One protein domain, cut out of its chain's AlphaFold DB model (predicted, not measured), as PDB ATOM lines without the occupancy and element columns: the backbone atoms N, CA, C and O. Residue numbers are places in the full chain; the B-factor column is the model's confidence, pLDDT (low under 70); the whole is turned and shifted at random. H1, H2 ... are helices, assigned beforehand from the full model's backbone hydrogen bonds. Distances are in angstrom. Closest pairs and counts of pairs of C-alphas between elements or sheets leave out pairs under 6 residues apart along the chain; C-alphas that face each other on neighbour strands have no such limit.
ATOM      1  N   CYS A  25      35.365 -45.517  -5.613       82.69
ATOM      2  CA  CYS A  25      35.626 -44.919  -6.932       82.69
ATOM      3  C   CYS A  25      34.960 -43.540  -7.106       82.69
ATOM      4  O   CYS A  25      33.975 -43.366  -7.835       82.69
ATOM      5  N   ALA A  26      35.534 -42.532  -6.449       90.75
ATOM      6  CA  ALA A  26      35.172 -41.125  -6.599       90.75
ATOM      7  C   ALA A  26      36.367 -40.274  -7.064       90.75
ATOM      8  O   ALA A  26      37.514 -40.519  -6.693       90.75
ATOM      9  N   ASP A  27      36.095 -39.235  -7.856       92.19
ATOM     10  CA  ASP A  27      37.113 -38.235  -8.182       92.19
ATOM     11  C   ASP A  27      37.409 -37.390  -6.938       92.19
ATOM     12  O   ASP A  27      36.520 -36.738  -6.387       92.19
ATOM     13  N   LYS A  28      38.671 -37.376  -6.502       93.00
ATOM     14  CA  LYS A  28      39.130 -36.532  -5.386       93.00
ATOM     15  C   LYS A  28      39.243 -35.061  -5.789       93.00
ATOM     16  O   LYS A  28      39.232 -34.187  -4.926       93.00
ATOM     17  N   SER A  29      39.394 -34.782  -7.085       92.75
ATOM     18  CA  SER A  29      39.440 -33.425  -7.631       92.75
ATOM     19  C   SER A  29      38.116 -33.080  -8.327       92.75
ATOM     20  O   SER A  29      37.715 -33.788  -9.249       92.75
ATOM     21  N   PRO A  30      37.452 -31.962  -7.979       93.88
ATOM     22  CA  PRO A  30      36.232 -31.522  -8.663       93.88
ATOM     23  C   PRO A  30      36.500 -30.949 -10.068       93.88
ATOM     24  O   PRO A  30      35.565 -30.536 -10.749       93.88
ATOM     25  N   TYR A  31      37.767 -30.887 -10.495       93.00
ATOM     26  CA  TYR A  31      38.200 -30.305 -11.771       93.00
ATOM     27  C   TYR A  31      38.558 -31.349 -12.838       93.00
ATOM     28  O   TYR A  31      39.060 -30.976 -13.896       93.00
ATOM     29  N   CYS A  32      38.330 -32.636 -12.567       93.75
ATOM     30  CA  CYS A  32      38.664 -33.718 -13.483       93.75
ATOM     31  C   CYS A  32      37.930 -33.610 -14.826       93.75
ATOM     32  O   CYS A  32      36.716 -33.413 -14.889       93.75
ATOM     33  N   ASN A  33      38.678 -33.784 -15.913       94.81
ATOM     34  CA  ASN A  33      38.173 -33.830 -17.278       94.81
ATOM     35  C   ASN A  33      38.710 -35.086 -17.987       94.81
ATOM     36  O   ASN A  33      39.826 -35.532 -17.730       94.81
ATOM     37  N   THR A  34      37.955 -35.641 -18.937       90.38
ATOM     38  CA  THR A  34      38.389 -36.792 -19.753       90.38
ATOM     39  C   THR A  34      39.689 -36.535 -20.527       90.38
ATOM     40  O   THR A  34      40.417 -37.475 -20.848       90.38
ATOM     41  N   ASN A  35      40.035 -35.269 -20.785       91.12
ATOM     42  CA  ASN A  35      41.336 -34.904 -21.343       91.12
ATOM     43  C   ASN A  35      42.508 -35.223 -20.393       91.12
ATOM     44  O   ASN A  35      43.553 -35.677 -20.870       91.12
ATOM     45  N   ASP A  36      42.356 -35.045 -19.075       89.44
ATOM     46  CA  ASP A  36      43.439 -35.239 -18.096       89.44
ATOM     47  C   ASP A  36      43.958 -36.681 -18.099       89.44
ATOM     48  O   ASP A  36      45.170 -36.897 -18.049       89.44
ATOM     49  N   CYS A  37      43.057 -37.648 -18.302       89.81
ATOM     50  CA  CYS A  37      43.352 -39.075 -18.473       89.81
ATOM     51  C   CYS A  37      44.397 -39.350 -19.573       89.81
ATOM     52  O   CYS A  37      45.167 -40.306 -19.488       89.81
ATOM     53  N   THR A  38      44.443 -38.508 -20.615       87.31
ATOM     54  CA  THR A  38      45.370 -38.652 -21.753       87.31
ATOM     55  C   THR A  38      46.606 -37.761 -21.652       87.31
ATOM     56  O   THR A  38      47.679 -38.138 -22.132       87.31
ATOM     57  N   VAL A  39      46.472 -36.581 -21.034       88.94
ATOM     58  CA  VAL A  39      47.550 -35.589 -20.928       88.94
ATOM     59  C   VAL A  39      48.454 -35.895 -19.732       88.94
ATOM     60  O   VAL A  39      49.670 -35.961 -19.911       88.94
ATOM     61  N   ARG A  40      47.878 -36.128 -18.543       87.94
ATOM     62  CA  ARG A  40      48.567 -36.346 -17.255       87.94
ATOM     63  C   ARG A  40      48.045 -37.620 -16.563       87.94
ATOM     64  O   ARG A  40      47.405 -37.525 -15.514       87.94
ATOM     65  N   PRO A  41      48.307 -38.818 -17.121       85.94
ATOM     66  CA  PRO A  41      47.757 -40.070 -16.603       85.94
ATOM     67  C   PRO A  41      48.088 -40.331 -15.125       85.94
ATOM     68  O   PRO A  41      47.239 -40.854 -14.415       85.94
ATOM     69  N   GLY A  42      49.266 -39.934 -14.625       85.12
ATOM     70  CA  GLY A  42      49.625 -40.090 -13.208       85.12
ATOM     71  C   GLY A  42      48.760 -39.245 -12.262       85.12
ATOM     72  O   GLY A  42      48.255 -39.765 -11.272       85.12
ATOM     73  N   TYR A  43      48.499 -37.980 -12.613       88.38
ATOM     74  CA  TYR A  43      47.557 -37.126 -11.877       88.38
ATOM     75  C   TYR A  43      46.131 -37.693 -11.939       88.38
ATOM     76  O   TYR A  43      45.431 -37.759 -10.928       88.38
ATOM     77  N   ALA A  44      45.711 -38.146 -13.123       89.31
ATOM     78  CA  ALA A  44      44.381 -38.701 -13.322       89.31
ATOM     79  C   ALA A  44      44.144 -39.989 -12.504       89.31
ATOM     80  O   ALA A  44      43.066 -40.173 -11.950       89.31
ATOM     81  N   LEU A  45      45.169 -40.831 -12.344       86.19
ATOM     82  CA  LEU A  45      45.132 -42.030 -11.499       86.19
ATOM     83  C   LEU A  45      44.969 -41.738 -10.006       86.19
ATOM     84  O   LEU A  45      44.344 -42.520  -9.291       86.19
ATOM     85  N   GLU A  46      45.545 -40.644  -9.510       87.62
ATOM     86  CA  GLU A  46      45.465 -40.305  -8.087       87.62
ATOM     87  C   GLU A  46      44.171 -39.554  -7.735       87.62
ATOM     88  O   GLU A  46      43.621 -39.774  -6.648       87.62
ATOM     89  N   TYR A  47      43.680 -38.703  -8.650       92.25
ATOM     90  CA  TYR A  47      42.616 -37.730  -8.376       92.25
ATOM     91  C   TYR A  47      41.350 -37.844  -9.249       92.25
ATOM     92  O   TYR A  47      40.336 -37.271  -8.851       92.25
ATOM     93  N   CYS A  48      41.378 -38.555 -10.386       93.50
ATOM     94  CA  CYS A  48      40.322 -38.562 -11.420       93.50
ATOM     95  C   CYS A  48      39.860 -39.969 -11.867       93.50
ATOM     96  O   CYS A  48      39.508 -40.184 -13.032       93.50
ATOM     97  N   GLN A  49      39.878 -40.941 -10.951       89.81
ATOM     98  CA  GLN A  49      39.590 -42.356 -11.228       89.81
ATOM     99  C   GLN A  49      38.190 -42.591 -11.822       89.81
ATOM    100  O   GLN A  49      38.018 -43.409 -12.727       89.81
ATOM    101  N   LYS A  50      37.183 -41.838 -11.364       91.38
ATOM    102  CA  LYS A  50      35.798 -41.971 -11.827       91.38
ATOM    103  C   LYS A  50      35.593 -41.293 -13.179       91.38
ATOM    104  O   LYS A  50      34.959 -41.879 -14.053       91.38
ATOM    105  N   THR A  51      36.159 -40.103 -13.383       92.56
ATOM    106  CA  THR A  51      36.071 -39.362 -14.655       92.56
ATOM    107  C   THR A  51      36.736 -40.110 -15.811       92.56
ATOM    108  O   THR A  51      36.229 -40.062 -16.933       92.56
ATOM    109  N   CYS A  52      37.835 -40.828 -15.562       90.19
ATOM    110  CA  CYS A  52      38.461 -41.656 -16.595       90.19
ATOM    111  C   CYS A  52      37.675 -42.957 -16.884       90.19
ATOM    112  O   CYS A  52      37.802 -43.511 -17.973       90.19
ATOM    113  N   GLY A  53      36.773 -43.375 -15.981       80.56
ATOM    114  CA  GLY A  53      35.939 -44.581 -16.117       80.56
ATOM    115  C   GLY A  53      36.584 -45.847 -15.544       80.56
ATOM    116  O   GLY A  53      36.355 -46.946 -16.043       80.56
ATOM    117  N   ASP A  54      37.427 -45.681 -14.526       65.19
ATOM    118  CA  ASP A  54      38.721 -46.356 -14.487       65.19
ATOM    119  C   ASP A  54      39.113 -46.709 -13.030       65.19
ATOM    120  O   ASP A  54      40.177 -46.373 -12.510       65.19
ATOM    121  N   CYS A  55      38.191 -47.402 -12.355       72.31
ATOM    122  CA  CYS A  55      38.297 -47.821 -10.952       72.31
ATOM    123  C   CYS A  55      39.266 -49.005 -10.714       72.31
ATOM    124  O   CYS A  55      39.642 -49.284  -9.579       72.31
ATOM    125  N   GLU A  56      39.678 -49.725 -11.766       69.88
ATOM    126  CA  GLU A  56      40.816 -50.659 -11.714       69.88
ATOM    127  C   GLU A  56      42.089 -49.907 -12.148       69.88
ATOM    128  O   GLU A  56      42.024 -49.163 -13.119       69.88
ATOM    129  N   PRO A  57      43.274 -50.117 -11.544       62.59
ATOM    130  CA  PRO A  57      44.496 -49.399 -11.921       62.59
ATOM    131  C   PRO A  57      45.094 -49.886 -13.261       62.59
ATOM    132  O   PRO A  57      46.036 -50.683 -13.313       62.59
ATOM    133  N   PHE A  58      44.558 -49.378 -14.369       66.06
ATOM    134  CA  PHE A  58      45.186 -49.356 -15.694       66.06
ATOM    135  C   PHE A  58      46.220 -48.218 -15.733       66.06
ATOM    136  O   PHE A  58      45.998 -47.137 -15.205       66.06
ATOM    137  N   CYS A  59      47.371 -48.427 -16.372       74.81
ATOM    138  CA  CYS A  59      48.362 -47.363 -16.517       74.81
ATOM    139  C   CYS A  59      48.898 -47.284 -17.934       74.81
ATOM    140  O   CYS A  59      49.291 -48.291 -18.535       74.81
ATOM    141  N   HIS A  60      48.936 -46.061 -18.450       82.06
ATOM    142  CA  HIS A  60      49.456 -45.705 -19.759       82.06
ATOM    143  C   HIS A  60      50.380 -44.492 -19.625       82.06
ATOM    144  O   HIS A  60      50.234 -43.676 -18.719       82.06
ATOM    145  N   ASN A  61      51.362 -44.400 -20.516       85.56
ATOM    146  CA  ASN A  61      52.211 -43.219 -20.626       85.56
ATOM    147  C   ASN A  61      51.494 -42.158 -21.472       85.56
ATOM    148  O   ASN A  61      50.813 -42.502 -22.440       85.56
ATOM    149  N   SER A  62      51.675 -40.885 -21.125       84.44
ATOM    150  CA  SER A  62      51.138 -39.745 -21.870       84.44
ATOM    151  C   SER A  62      51.646 -39.760 -23.308       84.44
ATOM    152  O   SER A  62      52.840 -39.931 -23.553       84.44
ATOM    153  N   HIS A  63      50.757 -39.535 -24.275       85.06
ATOM    154  CA  HIS A  63      51.149 -39.457 -25.686       85.06
ATOM    155  C   HIS A  63      51.804 -38.102 -26.042       85.06
ATOM    156  O   HIS A  63      52.353 -37.934 -27.132       85.06
ATOM    157  N   PHE A  64      51.763 -37.128 -25.124       82.69
ATOM    158  CA  PHE A  64      52.344 -35.794 -25.304       82.69
ATOM    159  C   PHE A  64      53.839 -35.740 -24.957       82.69
ATOM    160  O   PHE A  64      54.541 -34.841 -25.415       82.69
ATOM    161  N   VAL A  65      54.341 -36.707 -24.180       82.19
ATOM    162  CA  VAL A  65      55.740 -36.778 -23.744       82.19
ATOM    163  C   VAL A  65      56.336 -38.112 -24.183       82.19
ATOM    164  O   VAL A  65      55.803 -39.178 -23.896       82.19
ATOM    165  N   SER A  66      57.474 -38.072 -24.877       85.88
ATOM    166  CA  SER A  66      58.165 -39.285 -25.328       85.88
ATOM    167  C   SER A  66      58.852 -39.989 -24.153       85.88
ATOM    168  O   SER A  66      60.030 -39.761 -23.875       85.88
ATOM    169  N   CYS A  67      58.112 -40.858 -23.462       83.69
ATOM    170  CA  CYS A  67      58.603 -41.723 -22.386       83.69
ATOM    171  C   CYS A  67      59.525 -42.841 -22.930       83.69
ATOM    172  O   CYS A  67      59.196 -44.027 -22.849       83.69
ATOM    173  N   LYS A  68      60.661 -42.470 -23.540       82.88
ATOM    174  CA  LYS A  68      61.683 -43.405 -24.037       82.88
ATOM    175  C   LYS A  68      62.409 -44.111 -22.890       82.88
ATOM    176  O   LYS A  68      62.596 -43.552 -21.816       82.88
ATOM    177  N   GLU A  69      62.876 -45.325 -23.176       64.81
ATOM    178  CA  GLU A  69      63.331 -46.370 -22.237       64.81
ATOM    179  C   GLU A  69      64.603 -46.064 -21.422       64.81
ATOM    180  O   GLU A  69      65.148 -46.950 -20.760       64.81
ATOM    181  N   SER A  70      65.081 -44.820 -21.416       55.06
ATOM    182  CA  SER A  70      66.090 -44.368 -20.464       55.06
ATOM    183  C   SER A  70      65.512 -44.431 -19.050       55.06
ATOM    184  O   SER A  70      64.850 -43.497 -18.597       55.06
ATOM    185  N   ARG A  71      65.781 -45.547 -18.358       58.12
ATOM    186  CA  ARG A  71      65.604 -45.712 -16.912       58.12
ATOM    187  C   ARG A  71      66.429 -44.648 -16.188       58.12
ATOM    188  O   ARG A  71      67.582 -44.890 -15.834       58.12
ATOM    189  N   LYS A  72      65.852 -43.467 -15.979       63.69
ATOM    190  CA  LYS A  72      66.385 -42.521 -15.005       63.69
ATOM    191  C   LYS A  72      66.212 -43.151 -13.616       63.69
ATOM    192  O   LYS A  72      65.101 -43.588 -13.317       63.69
ATOM    193  N   PRO A  73      67.269 -43.242 -12.789       64.19
ATOM    194  CA  PRO A  73      67.135 -43.728 -11.413       64.19
ATOM    195  C   PRO A  73      66.263 -42.791 -10.563       64.19
ATOM    196  O   PRO A  73      65.665 -43.222  -9.582       64.19
ATOM    197  N   GLU A  74      66.136 -41.534 -10.985       73.50
ATOM    198  CA  GLU A  74      65.282 -40.515 -10.390       73.50
ATOM    199  C   GLU A  74      64.055 -40.297 -11.283       73.50
ATOM    200  O   GLU A  74      64.140 -39.758 -12.389       73.50
ATOM    201  N   CYS A  75      62.898 -40.762 -10.807       84.31
ATOM    202  CA  CYS A  75      61.610 -40.401 -11.385       84.31
ATOM    203  C   CYS A  75      61.039 -39.199 -10.639       84.31
ATOM    204  O   CYS A  75      60.311 -39.347  -9.651       84.31
ATOM    205  N   ASP A  76      61.397 -38.020 -11.146       86.12
ATOM    206  CA  ASP A  76      60.868 -36.723 -10.731       86.12
ATOM    207  C   ASP A  76      59.333 -36.737 -10.676       86.12
ATOM    208  O   ASP A  76      58.676 -37.465 -11.428       86.12
ATOM    209  N   SER A  77      58.742 -35.886  -9.834       85.69
ATOM    210  CA  SER A  77      57.282 -35.725  -9.724       85.69
ATOM    211  C   SER A  77      56.618 -35.507 -11.089       85.69
ATOM    212  O   SER A  77      55.653 -36.187 -11.426       85.69
ATOM    213  N   LEU A  78      57.216 -34.655 -11.927       84.31
ATOM    214  CA  LEU A  78      56.780 -34.428 -13.304       84.31
ATOM    215  C   LEU A  78      56.780 -35.727 -14.136       84.31
ATOM    216  O   LEU A  78      55.849 -35.989 -14.890       84.31
ATOM    217  N   LEU A  79      57.807 -36.569 -14.005       86.62
ATOM    218  CA  LEU A  79      57.905 -37.809 -14.777       86.62
ATOM    219  C   LEU A  79      56.886 -38.862 -14.320       86.62
ATOM    220  O   LEU A  79      56.432 -39.649 -15.149       86.62
ATOM    221  N   LYS A  80      56.478 -38.855 -13.044       87.62
ATOM    222  CA  LYS A  80      55.387 -39.709 -12.543       87.62
ATOM    223  C   LYS A  80      54.033 -39.319 -13.147       87.62
ATOM    224  O   LYS A  80      53.289 -40.209 -13.554       87.62
ATOM    225  N   ASP A  81      53.760 -38.021 -13.295       87.69
ATOM    226  CA  ASP A  81      52.529 -37.503 -13.911       87.69
ATOM    227  C   ASP A  81      52.371 -37.904 -15.387       87.69
ATOM    228  O   ASP A  81      51.273 -38.259 -15.820       87.69
ATOM    229  N   TYR A  82      53.455 -37.836 -16.168       88.81
ATOM    230  CA  TYR A  82      53.414 -38.084 -17.616       88.81
ATOM    231  C   TYR A  82      53.807 -39.516 -18.017       88.81
ATOM    232  O   TYR A  82      53.320 -40.011 -19.031       88.81
ATOM    233  N   CYS A  83      54.659 -40.202 -17.251       91.50
ATOM    234  CA  CYS A  83      55.237 -41.506 -17.602       91.50
ATOM    235  C   CYS A  83      55.115 -42.560 -16.468       91.50
ATOM    236  O   CYS A  83      56.118 -43.196 -16.115       91.50
ATOM    237  N   PRO A  84      53.919 -42.804 -15.890       87.19
ATOM    238  CA  PRO A  84      53.765 -43.629 -14.685       87.19
ATOM    239  C   PRO A  84      54.238 -45.085 -14.852       87.19
ATOM    240  O   PRO A  84      54.730 -45.678 -13.889       87.19
ATOM    241  N   LEU A  85      54.172 -45.657 -16.065       88.19
ATOM    242  CA  LEU A  85      54.709 -46.999 -16.341       88.19
ATOM    243  C   LEU A  85      56.239 -47.040 -16.294       88.19
ATOM    244  O   LEU A  85      56.811 -48.027 -15.833       88.19
ATOM    245  N   LEU A  86      56.905 -45.990 -16.786       88.31
ATOM    246  CA  LEU A  86      58.369 -45.910 -16.795       88.31
ATOM    247  C   LEU A  86      58.913 -45.714 -15.375       88.31
ATOM    248  O   LEU A  86      59.941 -46.287 -15.028       88.31
ATOM    249  N   CYS A  87      58.173 -44.978 -14.544       87.69
ATOM    250  CA  CYS A  87      58.480 -44.784 -13.129       87.69
ATOM    251  C   CYS A  87      58.093 -45.957 -12.221       87.69
ATOM    252  O   CYS A  87      58.323 -45.885 -11.016       87.69
ATOM    253  N   GLY A  88      57.470 -47.015 -12.754       84.62
ATOM    254  CA  GLY A  88      56.986 -48.142 -11.955       84.62
ATOM    255  C   GLY A  88      55.905 -47.774 -10.931       84.62
ATOM    256  O   GLY A  88      55.604 -48.596 -10.068       84.62
ATOM    257  N   ALA A  89      55.308 -46.578 -11.037       82.56
ATOM    258  CA  ALA A  89      54.248 -46.100 -10.147       82.56
ATOM    259  C   ALA A  89      53.018 -47.021 -10.197       82.56
ATOM    260  O   ALA A  89      52.287 -47.155  -9.221       82.56
ATOM    261  N   CYS A  90      52.831 -47.712 -11.320       76.00
ATOM    262  CA  CYS A  90      51.846 -48.766 -11.467       76.00
ATOM    263  C   CYS A  90      52.245 -49.764 -12.561       76.00
ATOM    264  O   CYS A  90      53.171 -49.551 -13.350       76.00
ATOM    265  N   ARG A  91      51.575 -50.919 -12.561       75.94
ATOM    266  CA  ARG A  91      51.945 -52.066 -13.397       75.94
ATOM    267  C   ARG A  91      51.260 -51.980 -14.765       75.94
ATOM    268  O   ARG A  91      50.076 -51.663 -14.820       75.94
ATOM    269  N   PRO A  92      51.947 -52.324 -15.870       72.94
ATOM    270  CA  PRO A  92      51.290 -52.430 -17.165       72.94
ATOM    271  C   PRO A  92      50.201 -53.500 -17.098       72.94
ATOM    272  O   PRO A  92      50.447 -54.614 -16.621       72.94
TER     273      PRO A  92
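What this domain is: This is residues 25 to 92 of the 484 residues of an uncharacterized protein of Ancylostoma ceylanicum (UniProt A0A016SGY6). Little regular structure is here: mostly loops, with short helices H2 and H4 meeting near the middle, H1 and H3 near H2, and loop 53 to 76 running from H3 to the far end and back to H4. The 68 printed residues include four named helices, H1 to H4 in order, and no named strand; the class is all helix, with only 21 residues in named elements. The whole is compact, radius of gyration of the C-alphas 11.6 A, but elongated, spanning 33 by 20 by 17 A.

Where its parts are: Find C-alpha 41 at (47.757, -40.070, -16.603); from there H2, residues 41 to 47, runs 10.0 A. H1 is residues 36 to 39, 5.0 A, and H3 residues 49 to 52, 5.5 A. H4, residues 77 to 82, runs 9.1 A to C-alpha 82 at (53.414, -38.084, -17.616).

How they stand to each other: Look first at H2 and H4, which touch; their closest C-alphas, Gly 42 and Asp 81, are 4.0 A apart. They run opposite ways at a steep tilt of 69.5 degrees, only just short of about perpendicular. H1 and H2 touch only at the corner, closest C-alphas Cys 37 and Ala 44, 5.3 A. H3 is close to H2 but not clearly touching, closest C-alphas Ala 44 and Cys 52, 7.4 A. Every O i to N i+4 pair is within hydrogen-bond range in H2 and H4; H1 and H3 are too short for one.

The domain as a whole: The printed part has no cut. H3 to H4 is a long link of 24 residues. Confidence is under 70 at residues 54, 56 to 58 and 69 to 73.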